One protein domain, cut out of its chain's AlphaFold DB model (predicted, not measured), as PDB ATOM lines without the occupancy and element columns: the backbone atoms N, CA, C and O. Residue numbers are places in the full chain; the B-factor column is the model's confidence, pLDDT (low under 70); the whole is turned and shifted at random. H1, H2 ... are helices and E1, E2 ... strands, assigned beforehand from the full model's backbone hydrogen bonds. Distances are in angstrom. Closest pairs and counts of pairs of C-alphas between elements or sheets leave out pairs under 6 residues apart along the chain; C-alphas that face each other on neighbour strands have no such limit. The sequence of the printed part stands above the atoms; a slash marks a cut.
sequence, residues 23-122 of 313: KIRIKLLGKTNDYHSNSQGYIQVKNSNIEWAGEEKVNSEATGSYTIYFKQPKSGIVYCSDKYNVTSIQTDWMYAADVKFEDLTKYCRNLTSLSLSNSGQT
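AT A GLANCE: This is residues 23 to 122 of the 313 residues of an uncharacterized protein of Prevotella copri (UniProt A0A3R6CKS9). Two sheets lie face to face as a sandwich, E4, E5, E2, E7 and E9 in one and E3, E6, E1 and E8 in the other, with strands at 5 degrees between the sheets. The chain winds over both as a jelly roll, one long hairpin of four nested antiparallel pairs: E1 with E8, E2 with E7, E3 with E6, E4 with E5. The small helix H1 is by one edge of the second sheet, which it only grazes, and the long link from E1 to E2 loops at one end of the sandwich. The 100 printed residues hold E1 to E8, then H1, then E9; the class is mostly strand, the first sheet mixed in the order E4, E5, E2, E7, E9, the second all antiparallel in the order E3, E6, E1, E8. The whole is compact, with a radius of gyration of the C-alphas of 12.6 A and spans of 37 by 29 by 21 A.

HOW THE PARTS SIT: E1, residues 24 to 29, is an inner strand, antiparallel to E6, residues 75 to 80, at 168 degrees, with N 26 and O 78 2.9 A apart. E1 is also antiparallel to E8, residues 97 to 99, at 156 degrees, with N 98 and O 27 at 2.8 A. In the other sheet E2, residues 41 to 46, is antiparallel to E7, residues 88 to 92, at 177 degrees, with N 44 and O 90 at 2.8 A. E2 and E6 are near each other. E3, residues 50 to 53, is an edge strand antiparallel to E6, with N 51 and O 79 at 2.9 A. E4, residues 58 to 60, and E5, residues 65 to 70, form a hairpin, with N 59 and O 67 at 2.8 A. E5 is antiparallel to E2, with N 43 and O 68 at 3.0 A. H1, residues 101 to 107, only grazes the sheet of E1 with its residues 103 to 107; its closest C-alphas to E1 are those of Asp 103 and Ile 24, 6.8 A apart. In H1 every O i to N i+4 pair is within hydrogen-bond range. E9, residues 113 to 116, is an edge strand parallel to E7 at 27 degrees, with N 91 and O 115 at 2.8 A.

IN THESE COORDINATES: E1 begins at C-alpha 24, (31.687, 8.267, -31.006), and is 16.1 A long. E2 is 16.8 A, E5 16.3 A, E6 16.4 A and E7 12.9 A. H1, 10.0 A long, begins at C-alpha 101, (31.738, 18.127, -27.494). E9 ends at C-alpha 116, (32.373, 14.846, -16.887).

THE WHOLE: The two C-alphas farthest apart, of His 36 and Arg 109, are 37.7 A apart. The printed part has no cut; the link E1 to E2, 11 residues, is long. Mean pLDDT of the printed part is 85.1; residues 31 to 39 and 94 to 96 are under 70.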
ATOM      1  N   LYS A  23      30.944   5.420 -34.959       86.44
ATOM      2  CA  LYS A  23      31.107   5.433 -33.493       86.44
ATOM      3  C   LYS A  23      31.464   6.833 -32.978       86.44
ATOM      4  O   LYS A  23      32.167   7.568 -33.666       86.44
ATOM      5  N   ILE A  24      31.021   7.192 -31.769       90.12
ATOM      6  CA  ILE A  24      31.687   8.267 -31.006       90.12
ATOM      7  C   ILE A  24      32.772   7.667 -30.122       90.12
ATOM      8  O   ILE A  24      32.751   6.468 -29.822       90.12
ATOM      9  N   ARG A  25      33.725   8.503 -29.720       89.00
ATOM     10  CA  ARG A  25      34.861   8.101 -28.898       89.00
ATOM     11  C   ARG A  25      34.907   8.945 -27.646       89.00
ATOM     12  O   ARG A  25      34.809  10.165 -27.722       89.00
ATOM     13  N   ILE A  26      35.122   8.279 -26.526       88.88
ATOM     14  CA  ILE A  26      35.468   8.918 -25.268       88.88
ATOM     15  C   ILE A  26      36.890   8.476 -24.965       88.88
ATOM     16  O   ILE A  26      37.137   7.303 -24.669       88.88
ATOM     17  N   LYS A  27      37.839   9.393 -25.149       87.56
ATOM     18  CA  LYS A  27      39.257   9.110 -24.942       87.56
ATOM     19  C   LYS A  27      39.602   9.374 -23.484       87.56
ATOM     20  O   LYS A  27      39.246  10.408 -22.939       87.56
ATOM     21  N   LEU A  28      40.306   8.440 -22.865       86.06
ATOM     22  CA  LEU A  28      40.882   8.582 -21.537       86.06
ATOM     23  C   LEU A  28      42.387   8.785 -21.702       86.06
ATOM     24  O   LEU A  28      43.047   8.037 -22.430       86.06
ATOM     25  N   LEU A  29      42.934   9.818 -21.070       81.44
ATOM     26  CA  LEU A  29      44.322  10.244 -21.244       81.44
ATOM     27  C   LEU A  29      45.260   9.676 -20.170       81.44
ATOM     28  O   LEU A  29      46.472   9.784 -20.336       81.44
ATOM     29  N   GLY A  30      44.732   9.075 -19.098       72.94
ATOM     30  CA  GLY A  30      45.533   8.462 -18.032       72.94
ATOM     31  C   GLY A  30      46.470   9.438 -17.310       72.94
ATOM     32  O   GLY A  30      47.519   9.025 -16.824       72.94
ATOM     33  N   LYS A  31      46.133  10.735 -17.273       69.81
ATOM     34  CA  LYS A  31      46.953  11.790 -16.653       69.81
ATOM     35  C   LYS A  31      46.414  12.131 -15.275       69.81
ATOM     36  O   LYS A  31      45.239  12.461 -15.158       69.81
ATOM     37  N   THR A  32      47.275  12.136 -14.259       58.84
ATOM     38  CA  THR A  32      46.890  12.470 -12.883       58.84
ATOM     39  C   THR A  32      47.517  13.770 -12.377       58.84
ATOM     40  O   THR A  32      48.632  14.121 -12.765       58.84
ATOM     41  N   ASN A  33      46.798  14.446 -11.478       50.97
ATOM     42  CA  ASN A  33      47.316  15.512 -10.615       50.97
ATOM     43  C   ASN A  33      47.500  15.023  -9.158       50.97
ATOM     44  O   ASN A  33      47.989  15.776  -8.325       50.97
ATOM     45  N   ASP A  34      47.094  13.784  -8.852       55.25
ATOM     46  CA  ASP A  34      47.105  13.172  -7.522       55.25
ATOM     47  C   ASP A  34      47.485  11.680  -7.628       55.25
ATOM     48  O   ASP A  34      46.727  10.847  -8.132       55.25
ATOM     49  N   TYR A  35      48.702  11.348  -7.196       50.66
ATOM     50  CA  TYR A  35      49.263   9.993  -7.249       50.66
ATOM     51  C   TYR A  35      48.849   9.119  -6.047       50.66
ATOM     52  O   TYR A  35      49.297   7.977  -5.958       50.66
ATOM     53  N   HIS A  36      48.024   9.633  -5.121       50.72
ATOM     54  CA  HIS A  36      47.771   9.003  -3.817       50.72
ATOM     55  C   HIS A  36      46.303   8.666  -3.520       50.72
ATOM     56  O   HIS A  36      46.006   8.111  -2.460       50.72
ATOM     57  N   SER A  37      45.379   8.954  -4.433       54.38
ATOM     58  CA  SER A  37      43.972   8.602  -4.251       54.38
ATOM     59  C   SER A  37      43.747   7.094  -4.468       54.38
ATOM     60  O   SER A  37      43.975   6.559  -5.552       54.38
ATOM     61  N   ASN A  38      43.263   6.407  -3.428       55.62
ATOM     62  CA  ASN A  38      42.766   5.024  -3.492       55.62
ATOM     63  C   ASN A  38      41.344   4.933  -4.095       55.62
ATOM     64  O   ASN A  38      40.709   3.876  -4.025       55.62
ATOM     65  N   SER A  39      40.806   6.034  -4.629       61.75
ATOM     66  CA  SER A  39      39.443   6.097  -5.154       61.75
ATOM     67  C   SER A  39      39.354   5.363  -6.490       61.75
ATOM     68  O   SER A  39      40.114   5.630  -7.420       61.75
ATOM     69  N   GLN A  40      38.407   4.430  -6.597       73.06
ATOM     70  CA  GLN A  40      38.092   3.775  -7.863       73.06
ATOM     71  C   GLN A  40      37.359   4.769  -8.771       73.06
ATOM     72  O   GLN A  40      36.300   5.271  -8.402       73.06
ATOM     73  N   GLY A  41      37.918   5.044  -9.947       82.12
ATOM     74  CA  GLY A  41      37.253   5.837 -10.979       82.12
ATOM     75  C   GLY A  41      36.353   4.967 -11.850       82.12
ATOM     76  O   GLY A  41      36.533   3.748 -11.918       82.12
ATOM     77  N   TYR A  42      35.408   5.572 -12.564       86.94
ATOM     78  CA  TYR A  42      34.630   4.849 -13.570       86.94
ATOM     79  C   TYR A  42      34.166   5.738 -14.713       86.94
ATOM     80  O   TYR A  42      33.929   6.932 -14.535       86.94
ATOM     81  N   ILE A  43      33.969   5.105 -15.870       90.50
ATOM     82  CA  ILE A  43      33.160   5.640 -16.964       90.50
ATOM     83  C   ILE A  43      31.904   4.794 -17.106       90.50
ATOM     84  O   ILE A  43      31.979   3.566 -17.125       90.50
ATOM     85  N   GLN A  44      30.763   5.455 -17.228       92.62
ATOM     86  CA  GLN A  44      29.481   4.843 -17.506       92.62
ATOM     87  C   GLN A  44      28.854   5.492 -18.738       92.62
ATOM     88  O   GLN A  44      28.781   6.716 -18.856       92.62
ATOM     89  N   VAL A  45      28.367   4.659 -19.652       94.88
ATOM     90  CA  VAL A  45      27.569   5.086 -20.805       94.88
ATOM     91  C   VAL A  45      26.255   4.323 -20.781       94.88
ATOM     92  O   VAL A  45      26.244   3.108 -20.593       94.88
ATOM     93  N   LYS A  46      25.138   5.025 -20.976       96.00
ATOM     94  CA  LYS A  46      23.802   4.421 -20.991       96.00
ATOM     95  C   LYS A  46      23.213   4.404 -22.395       96.00
ATOM     96  O   LYS A  46      23.285   5.412 -23.098       96.00
ATOM     97  N   ASN A  47      22.567   3.290 -22.739       93.19
ATOM     98  CA  ASN A  47      21.844   3.072 -23.993       93.19
ATOM     99  C   ASN A  47      22.739   3.137 -25.242       93.19
ATOM    100  O   ASN A  47      22.346   3.657 -26.281       93.19
ATOM    101  N   SER A  48      23.952   2.589 -25.145       91.50
ATOM    102  CA  SER A  48      24.775   2.286 -26.316       91.50
ATOM    103  C   SER A  48      25.559   1.004 -26.106       91.50
ATOM    104  O   SER A  48      26.053   0.747 -25.014       91.50
ATOM    105  N   ASN A  49      25.774   0.262 -27.187       88.38
ATOM    106  CA  ASN A  49      26.813  -0.759 -27.222       88.38
ATOM    107  C   ASN A  49      28.177  -0.070 -27.081       88.38
ATOM    108  O   ASN A  49      28.493   0.824 -27.879       88.38
ATOM    109  N   ILE A  50      28.953  -0.459 -26.066       90.75
ATOM    110  CA  ILE A  50      30.300   0.073 -25.851       90.75
ATOM    111  C   ILE A  50      31.375  -0.985 -26.070       90.75
ATOM    112  O   ILE A  50      31.242  -2.131 -25.648       90.75
ATOM    113  N   GLU A  51      32.465  -0.573 -26.705       90.62
ATOM    114  CA  GLU A  51      33.699  -1.345 -26.807       90.62
ATOM    115  C   GLU A  51      34.807  -0.577 -26.084       90.62
ATOM    116  O   GLU A  51      35.018   0.610 -26.342       90.62
ATOM    117  N   TRP A  52      35.518  -1.252 -25.184       90.31
ATOM    118  CA  TRP A  52      36.670  -0.695 -24.484       90.31
ATOM    119  C   TRP A  52      37.960  -1.173 -25.140       90.31
ATOM    120  O   TRP A  52      38.225  -2.371 -25.197       90.31
ATOM    121  N   ALA A  53      38.776  -0.236 -25.619       88.06
ATOM    122  CA  ALA A  53      40.137  -0.521 -26.064       88.06
ATOM    123  C   ALA A  53      41.132  -0.331 -24.910       88.06
ATOM    124  O   ALA A  53      41.944   0.596 -24.926       88.06
ATOM    125  N   GLY A  54      41.042  -1.209 -23.913       84.00
ATOM    126  CA  GLY A  54      41.975  -1.325 -22.792       84.00
ATOM    127  C   GLY A  54      41.835  -2.684 -22.099       84.00
ATOM    128  O   GLY A  54      41.288  -3.621 -22.678       84.00
ATOM    129  N   GLU A  55      42.351  -2.812 -20.877       84.00
ATOM    130  CA  GLU A  55      42.485  -4.108 -20.182       84.00
ATOM    131  C   GLU A  55      41.302  -4.425 -19.255       84.00
ATOM    132  O   GLU A  55      41.035  -5.580 -18.918       84.00
ATOM    133  N   GLU A  56      40.606  -3.384 -18.805       87.00
ATOM    134  CA  GLU A  56      39.503  -3.465 -17.861       87.00
ATOM    135  C   GLU A  56      38.264  -4.125 -18.473       87.00
ATOM    136  O   GLU A  56      37.999  -4.070 -19.673       87.00
ATOM    137  N   LYS A  57      37.456  -4.753 -17.619       87.31
ATOM    138  CA  LYS A  57      36.197  -5.349 -18.058       87.31
ATOM    139  C   LYS A  57      35.117  -4.282 -18.186       87.31
ATOM    140  O   LYS A  57      34.934  -3.460 -17.287       87.31
ATOM    141  N   VAL A  58      34.353  -4.375 -19.267       89.69
ATOM    142  CA  VAL A  58      33.068  -3.690 -19.405       89.69
ATOM    143  C   VAL A  58      32.024  -4.461 -18.600       89.69
ATOM    144  O   VAL A  58      31.808  -5.647 -18.843       89.69
ATOM    145  N   ASN A  59      31.371  -3.790 -17.655       89.25
ATOM    146  CA  ASN A  59      30.281  -4.351 -16.862       89.25
ATOM    147  C   ASN A  59      28.956  -3.823 -17.407       89.25
ATOM    148  O   ASN A  59      28.753  -2.615 -17.456       89.25
ATOM    149  N   SER A  60      28.061  -4.714 -17.827       89.94
ATOM    150  CA  SER A  60      26.711  -4.351 -18.262       89.94
ATOM    151  C   SER A  60      25.721  -4.493 -17.108       89.94
ATOM    152  O   SER A  60      25.664  -5.542 -16.466       89.94
ATOM    153  N   GLU A  61      24.904  -3.474 -16.891       86.25
ATOM    154  CA  GLU A  61      23.821  -3.454 -15.909       86.25
ATOM    155  C   GLU A  61      22.462  -3.642 -16.604       86.25
ATOM    156  O   GLU A  61      22.271  -3.255 -17.759       86.25
ATOM    157  N   ALA A  62      21.472  -4.193 -15.888       78.88
ATOM    158  CA  ALA A  62      20.128  -4.457 -16.427       78.88
ATOM    159  C   ALA A  62      19.392  -3.193 -16.925       78.88
ATOM    160  O   ALA A  62      18.412  -3.281 -17.658       78.88
ATOM    161  N   THR A  63      19.870  -2.012 -16.538       81.88
ATOM    162  CA  THR A  63      19.326  -0.692 -16.879       81.88
ATOM    163  C   THR A  63      19.786  -0.163 -18.244       81.88
ATOM    164  O   THR A  63      19.454   0.973 -18.587       81.88
ATOM    165  N   GLY A  64      20.562  -0.945 -19.006       86.12
ATOM    166  CA  GLY A  64      21.202  -0.492 -20.247       86.12
ATOM    167  C   GLY A  64      22.428   0.394 -20.004       86.12
ATOM    168  O   GLY A  64      22.890   1.071 -20.924       86.12
ATOM    169  N   SER A  65      22.931   0.422 -18.766       91.44
ATOM    170  CA  SER A  65      24.177   1.088 -18.394       91.44
ATOM    171  C   SER A  65      25.361   0.146 -18.581       91.44
ATOM    172  O   SER A  65      25.307  -1.023 -18.207       91.44
ATOM    173  N   TYR A  66      26.445   0.673 -19.134       92.69
ATOM    174  CA  TYR A  66      27.707  -0.032 -19.283       92.69
ATOM    175  C   TYR A  66      28.797   0.746 -18.561       92.69
ATOM    176  O   TYR A  66      29.055   1.900 -18.901       92.69
ATOM    177  N   THR A  67      29.429   0.102 -17.582       91.69
ATOM    178  CA  THR A  67      30.364   0.727 -16.647       91.69
ATOM    179  C   THR A  67      31.729   0.046 -16.709       91.69
ATOM    180  O   THR A  67      31.835  -1.182 -16.633       91.69
ATOM    181  N   ILE A  68      32.794   0.834 -16.810       89.94
ATOM    182  CA  ILE A  68      34.180   0.364 -16.714       89.94
ATOM    183  C   ILE A  68      34.785   1.004 -15.469       89.94
ATOM    184  O   ILE A  68      34.802   2.229 -15.359       89.94
ATOM    185  N   TYR A  69      35.261   0.173 -14.541       88.38
ATOM    186  CA  TYR A  69      35.887   0.612 -13.293       88.38
ATOM    187  C   TYR A  69      37.407   0.585 -13.407       88.38
ATOM    188  O   TYR A  69      37.987  -0.383 -13.904       88.38
ATOM    189  N   PHE A  70      38.052   1.607 -12.857       82.00
ATOM    190  CA  PHE A  70      39.495   1.781 -12.871       82.00
ATOM    191  C   PHE A  70      40.017   1.879 -11.440       82.00
ATOM    192  O   PHE A  70      39.549   2.689 -10.645       82.00
ATOM    193  N   LYS A  71      41.023   1.064 -11.107       78.38
ATOM    194  CA  LYS A  71      41.714   1.137  -9.804       78.38
ATOM    195  C   LYS A  71      42.748   2.265  -9.729       78.38
ATOM    196  O   LYS A  71      43.201   2.593  -8.643       78.38
ATOM    197  N   GLN A  72      43.169   2.778 -10.880       75.75
ATOM    198  CA  GLN A  72      44.182   3.819 -11.043       75.75
ATOM    199  C   GLN A  72      43.948   4.537 -12.385       75.75
ATOM    200  O   GLN A  72      43.247   3.973 -13.233       75.75
ATOM    201  N   PRO A  73      44.522   5.736 -12.614       74.50
ATOM    202  CA  PRO A  73      44.501   6.405 -13.913       74.50
ATOM    203  C   PRO A  73      44.846   5.455 -15.066       74.50
ATOM    204  O   PRO A  73      45.879   4.784 -15.041       74.50
ATOM    205  N   LYS A  74      43.997   5.413 -16.094       77.50
ATOM    206  CA  LYS A  74      44.198   4.574 -17.279       77.50
ATOM    207  C   LYS A  74      43.932   5.366 -18.546       77.50
ATOM    208  O   LYS A  74      43.026   6.197 -18.596       77.50
ATOM    209  N   SER A  75      44.749   5.111 -19.560       83.75
ATOM    210  CA  SER A  75      44.505   5.583 -20.913       83.75
ATOM    211  C   SER A  75      43.762   4.518 -21.713       83.75
ATOM    212  O   SER A  75      43.898   3.323 -21.464       83.75
ATOM    213  N   GLY A  76      42.963   4.958 -22.677       85.94
ATOM    214  CA  GLY A  76      42.236   4.072 -23.579       85.94
ATOM    215  C   GLY A  76      41.066   4.788 -24.228       85.94
ATOM    216  O   GLY A  76      40.899   5.998 -24.073       85.94
ATOM    217  N   ILE A  77      40.274   4.060 -25.008       88.62
ATOM    218  CA  ILE A  77      39.148   4.639 -25.746       88.62
ATOM    219  C   ILE A  77      37.914   3.783 -25.518       88.62
ATOM    220  O   ILE A  77      37.928   2.580 -25.782       88.62
ATOM    221  N   VAL A  78      36.834   4.426 -25.077       90.88
ATOM    222  CA  VAL A  78      35.491   3.853 -25.146       90.88
ATOM    223  C   VAL A  78      34.887   4.237 -26.487       90.88
ATOM    224  O   VAL A  78      34.710   5.420 -26.790       90.88
ATOM    225  N   TYR A  79      34.565   3.237 -27.298       91.69
ATOM    226  CA  TYR A  79      33.817   3.419 -28.531       91.69
ATOM    227  C   TYR A  79      32.340   3.164 -28.270       91.69
ATOM    228  O   TYR A  79      31.979   2.081 -27.823       91.69
ATOM    229  N   CYS A  80      31.483   4.124 -28.611       92.25
ATOM    230  CA  CYS A  80      30.032   3.949 -28.547       92.25
ATOM    231  C   CYS A  80      29.497   3.824 -29.974       92.25
ATOM    232  O   CYS A  80      29.532   4.797 -30.735       92.25
ATOM    233  N   SER A  81      29.057   2.625 -30.365       90.00
ATOM    234  CA  SER A  81      28.589   2.359 -31.733       90.00
ATOM    235  C   SER A  81      27.141   2.785 -31.963       90.00
ATOM    236  O   SER A  81      26.825   3.298 -33.037       90.00
ATOM    237  N   ASP A  82      26.290   2.695 -30.941       90.94
ATOM    238  CA  ASP A  82      24.905   3.170 -30.989       90.94
ATOM    239  C   ASP A  82      24.779   4.612 -30.464       90.94
ATOM    240  O   ASP A  82      23.997   4.956 -29.580       90.94
ATOM    241  N   LYS A  83      25.622   5.485 -31.022       91.19
ATOM    242  CA  LYS A  83      25.806   6.880 -30.588       91.19
ATOM    243  C   LYS A  83      24.528   7.728 -30.559       91.19
ATOM    244  O   LYS A  83      24.477   8.697 -29.809       91.19
ATOM    245  N   TYR A  84      23.516   7.384 -31.357       92.81
ATOM    246  CA  TYR A  84      22.256   8.133 -31.426       92.81
ATOM    247  C   TYR A  84      21.324   7.830 -30.247       92.81
ATOM    248  O   TYR A  84      20.502   8.672 -29.895       92.81
ATOM    249  N   ASN A  85      21.475   6.662 -29.617       94.31
ATOM    250  CA  ASN A  85      20.661   6.235 -28.481       94.31
ATOM    251  C   ASN A  85      21.291   6.563 -27.126       94.31
ATOM    252  O   ASN A  85      20.617   6.428 -26.109       94.31
ATOM    253  N   VAL A  86      22.538   7.050 -27.101       95.88
ATOM    254  CA  VAL A  86      23.220   7.435 -25.860       95.88
ATOM    255  C   VAL A  86      22.390   8.475 -25.105       95.88
ATOM    256  O   VAL A  86      22.168   9.577 -25.604       95.88
ATOM    257  N   THR A  87      21.978   8.137 -23.882       97.06
ATOM    258  CA  THR A  87      21.200   9.039 -23.011       97.06
ATOM    259  C   THR A  87      22.000   9.588 -21.838       97.06
ATOM    260  O   THR A  87      21.646  10.632 -21.290       97.06
ATOM    261  N   SER A  88      23.069   8.893 -21.438       96.88
ATOM    262  CA  SER A  88      23.946   9.322 -20.348       96.88
ATOM    263  C   SER A  88      25.401   9.006 -20.660       96.88
ATOM    264  O   SER A  88      25.700   7.899 -21.115       96.88
ATOM    265  N   ILE A  89      26.282   9.962 -20.377       95.25
ATOM    266  CA  ILE A  89      27.728   9.765 -20.287       95.25
ATOM    267  C   ILE A  89      28.153  10.315 -18.934       95.25
ATOM    268  O   ILE A  89      27.922  11.489 -18.636       95.25
ATOM    269  N   GLN A  90      28.765   9.463 -18.123       91.94
ATOM    270  CA  GLN A  90      29.228   9.810 -16.794       91.94
ATOM    271  C   GLN A  90      30.659   9.343 -16.593       91.94
ATOM    272  O   GLN A  90      30.991   8.189 -16.842       91.94
ATOM    273  N   THR A  91      31.488  10.246 -16.105       87.31
ATOM    274  CA  THR A  91      32.793   9.949 -15.540       87.31
ATOM    275  C   THR A  91      32.785  10.387 -14.092       87.31
ATOM    276  O   THR A  91      32.226  11.436 -13.766       87.31
ATOM    277  N   ASP A  92      33.444   9.619 -13.242       78.38
ATOM    278  CA  ASP A  92      33.709  10.023 -11.870       78.38
ATOM    279  C   ASP A  92      35.102   9.572 -11.457       78.38
ATOM    280  O   ASP A  92      35.554   8.489 -11.845       78.38
ATOM    281  N   TRP A  93      35.790  10.437 -10.710       71.75
ATOM    282  CA  TRP A  93      37.182  10.243 -10.292       71.75
ATOM    283  C   TRP A  93      38.082   9.727 -11.431       71.75
ATOM    284  O   TRP A  93      38.892   8.816 -11.259       71.75
ATOM    285  N   MET A  94      37.901  10.284 -12.634       66.06
ATOM    286  CA  MET A  94      38.597   9.844 -13.840       66.06
ATOM    287  C   MET A  94      39.753  10.763 -14.192       66.06
ATOM    288  O   MET A  94      39.600  11.945 -14.423       66.06
ATOM    289  N   TYR A  95      40.940  10.216 -14.357       63.00
ATOM    290  CA  TYR A  95      42.147  11.013 -14.544       63.00
ATOM    291  C   TYR A  95      42.376  11.390 -16.022       63.00
ATOM    292  O   TYR A  95      43.212  10.793 -16.704       63.00
ATOM    293  N   ALA A  96      41.619  12.398 -16.485       68.31
ATOM    294  CA  ALA A  96      41.612  13.009 -17.825       68.31
ATOM    295  C   ALA A  96      40.750  12.290 -18.903       68.31
ATOM    296  O   ALA A  96      41.240  11.391 -19.580       68.31
ATOM    297  N   ALA A  97      39.493  12.702 -19.103       78.50
ATOM    298  CA  ALA A  97      38.638  12.392 -20.248       78.50
ATOM    299  C   ALA A  97      38.741  13.495 -21.318       78.50
ATOM    300  O   ALA A  97      38.869  14.677 -21.012       78.50
ATOM    301  N   ASP A  98      38.700  13.088 -22.580       86.44
ATOM    302  CA  ASP A  98      38.725  13.936 -23.769       86.44
ATOM    303  C   ASP A  98      37.566  13.501 -24.675       86.44
ATOM    304  O   ASP A  98      37.700  12.684 -25.595       86.44
ATOM    305  N   VAL A  99      36.372  13.970 -24.309       89.12
ATOM    306  CA  VAL A  99      35.149  13.829 -25.098       89.12
ATOM    307  C   VAL A  99      35.048  15.020 -26.039       89.12
ATOM    308  O   VAL A  99      34.998  16.161 -25.593       89.12
ATOM    309  N   LYS A 100      34.955  14.785 -27.346       90.62
ATOM    310  CA  LYS A 100      34.735  15.877 -28.300       90.62
ATOM    311  C   LYS A 100      33.292  16.366 -28.210       90.62
ATOM    312  O   LYS A 100      32.376  15.655 -28.621       90.62
ATOM    313  N   PHE A 101      33.079  17.566 -27.683       94.06
ATOM    314  CA  PHE A 101      31.738  18.127 -27.494       94.06
ATOM    315  C   PHE A 101      30.981  18.304 -28.814       94.06
ATOM    316  O   PHE A 101      29.804  17.948 -28.891       94.06
ATOM    317  N   GLU A 102      31.669  18.718 -29.881       90.56
ATOM    318  CA  GLU A 102      31.092  18.766 -31.230       90.56
ATOM    319  C   GLU A 102      30.495  17.416 -31.676       90.56
ATOM    320  O   GLU A 102      29.422  17.380 -32.287       90.56
ATOM    321  N   ASP A 103      31.142  16.290 -31.339       91.56
ATOM    322  CA  ASP A 103      30.633  14.952 -31.663       91.56
ATOM    323  C   ASP A 103      29.356  14.639 -30.867       91.56
ATOM    324  O   ASP A 103      28.420  14.052 -31.419       91.56
ATOM    325  N   LEU A 104      29.268  15.069 -29.602       94.31
ATOM    326  CA  LEU A 104      28.054  14.902 -28.797       94.31
ATOM    327  C   LEU A 104      26.879  15.648 -29.431       94.31
ATOM    328  O   LEU A 104      25.839  15.045 -29.693       94.31
ATOM    329  N   THR A 105      27.052  16.928 -29.758       92.25
ATOM    330  CA  THR A 105      26.005  17.719 -30.424       92.25
ATOM    331  C   THR A 105      25.640  17.146 -31.785       92.25
ATOM    332  O   THR A 105      24.474  17.168 -32.191       92.25
ATOM    333  N   LYS A 106      26.609  16.616 -32.530       92.12
ATOM    334  CA  LYS A 106      26.349  16.074 -33.862       92.12
ATOM    335  C   LYS A 106      25.599  14.746 -33.821       92.12
ATOM    336  O   LYS A 106      24.711  14.543 -34.649       92.12
ATOM    337  N   TYR A 107      25.929  13.858 -32.885       93.19
ATOM    338  CA  TYR A 107      25.467  12.471 -32.927       93.19
ATOM    339  C   TYR A 107      24.593  12.049 -31.741       93.19
ATOM    340  O   TYR A 107      23.687  11.245 -31.933       93.19
ATOM    341  N   CYS A 108      24.794  12.590 -30.543       94.12
ATOM    342  CA  CYS A 108      24.135  12.137 -29.313       94.12
ATOM    343  C   CYS A 108      22.918  13.000 -28.956       94.12
ATOM    344  O   CYS A 108      22.820  13.555 -27.867       94.12
ATOM    345  N   ARG A 109      21.957  13.128 -29.879       92.25
ATOM    346  CA  ARG A 109      20.783  14.011 -29.705       92.25
ATOM    347  C   ARG A 109      19.839  13.604 -28.569       92.25
ATOM    348  O   ARG A 109      19.087  14.451 -28.097       92.25
ATOM    349  N   ASN A 110      19.899  12.346 -28.135       96.25
ATOM    350  CA  ASN A 110      19.141  11.822 -26.998       96.25
ATOM    351  C   ASN A 110      19.891  11.950 -25.660       96.25
ATOM    352  O   ASN A 110      19.377  11.506 -24.636       96.25
ATOM    353  N   LEU A 111      21.087  12.552 -25.650       97.94
ATOM    354  CA  LEU A 111      21.860  12.758 -24.431       97.94
ATOM    355  C   LEU A 111      21.147  13.773 -23.537       97.94
ATOM    356  O   LEU A 111      21.021  14.948 -23.887       97.94
ATOM    357  N   THR A 112      20.700  13.313 -22.371       98.25
ATOM    358  CA  THR A 112      20.032  14.144 -21.359       98.25
ATOM    359  C   THR A 112      20.859  14.292 -20.088       98.25
ATOM    360  O   THR A 112      20.557  15.150 -19.264       98.25
ATOM    361  N   SER A 113      21.887  13.465 -19.896       98.31
ATOM    362  CA  SER A 113      22.760  13.510 -18.725       98.31
ATOM    363  C   SER A 113      24.220  13.481 -19.157       98.31
ATOM    364  O   SER A 113      24.669  12.511 -19.767       98.31
ATOM    365  N   LEU A 114      24.957  14.541 -18.840       97.62
ATOM    366  CA  LEU A 114      26.389  14.632 -19.093       97.62
ATOM    367  C   LEU A 114      27.098  14.980 -17.788       97.62
ATOM    368  O   LEU A 114      26.964  16.089 -17.276       97.62
ATOM    369  N   SER A 115      27.849  14.024 -17.255       95.50
ATOM    370  CA  SER A 115      28.689  14.219 -16.080       95.50
ATOM    371  C   SER A 115      30.127  13.927 -16.460       95.50
ATOM    372  O   SER A 115      30.492  12.772 -16.636       95.50
ATOM    373  N   LEU A 116      30.944  14.963 -16.599       93.12
ATOM    374  CA  LEU A 116      32.373  14.846 -16.887       93.12
ATOM    375  C   LEU A 116      33.206  15.376 -15.714       93.12
ATOM    376  O   LEU A 116      34.253  16.003 -15.893       93.12
ATOM    377  N   SER A 117      32.708  15.162 -14.499       89.38
ATOM    378  CA  SER A 117      33.310  15.687 -13.281       89.38
ATOM    379  C   SER A 117      34.598  14.971 -12.910       89.38
ATOM    380  O   SER A 117      34.783  13.788 -13.204       89.38
ATOM    381  N   ASN A 118      35.515  15.722 -12.297       85.44
ATOM    382  CA  ASN A 118      36.865  15.281 -11.943       85.44
ATOM    383  C   ASN A 118      37.638  14.696 -13.125       85.44
ATOM    384  O   ASN A 118      38.577  13.939 -12.915       85.44
ATOM    385  N   SER A 119      37.242  15.026 -14.356       83.00
ATOM    386  CA  SER A 119      37.739  14.351 -15.545       83.00
ATOM    387  C   SER A 119      38.756  15.161 -16.322       83.00
ATOM    388  O   SER A 119      39.199  14.706 -17.354       83.00
ATOM    389  N   GLY A 120      39.126  16.377 -15.917       84.00
ATOM    390  CA  GLY A 120      40.047  17.210 -16.706       84.00
ATOM    391  C   GLY A 120      39.569  17.541 -18.132       84.00
ATOM    392  O   GLY A 120      40.363  18.083 -18.902       84.00
ATOM    393  N   GLN A 121      38.305  17.239 -18.455       90.75
ATOM    394  CA  GLN A 121      37.640  17.534 -19.721       90.75
ATOM    395  C   GLN A 121      37.846  18.994 -20.127       90.75
ATOM    396  O   GLN A 121      37.701  19.892 -19.299       90.75
ATOM    397  N   THR A 122      38.146  19.212 -21.404       92.38
ATOM    398  CA  THR A 122      38.280  20.532 -22.045       92.38
ATOM    399  C   THR A 122      37.159  20.768 -23.062       92.38
ATOM    400  O   THR A 122      36.293  19.917 -23.237       92.38
TER     401      THR A 122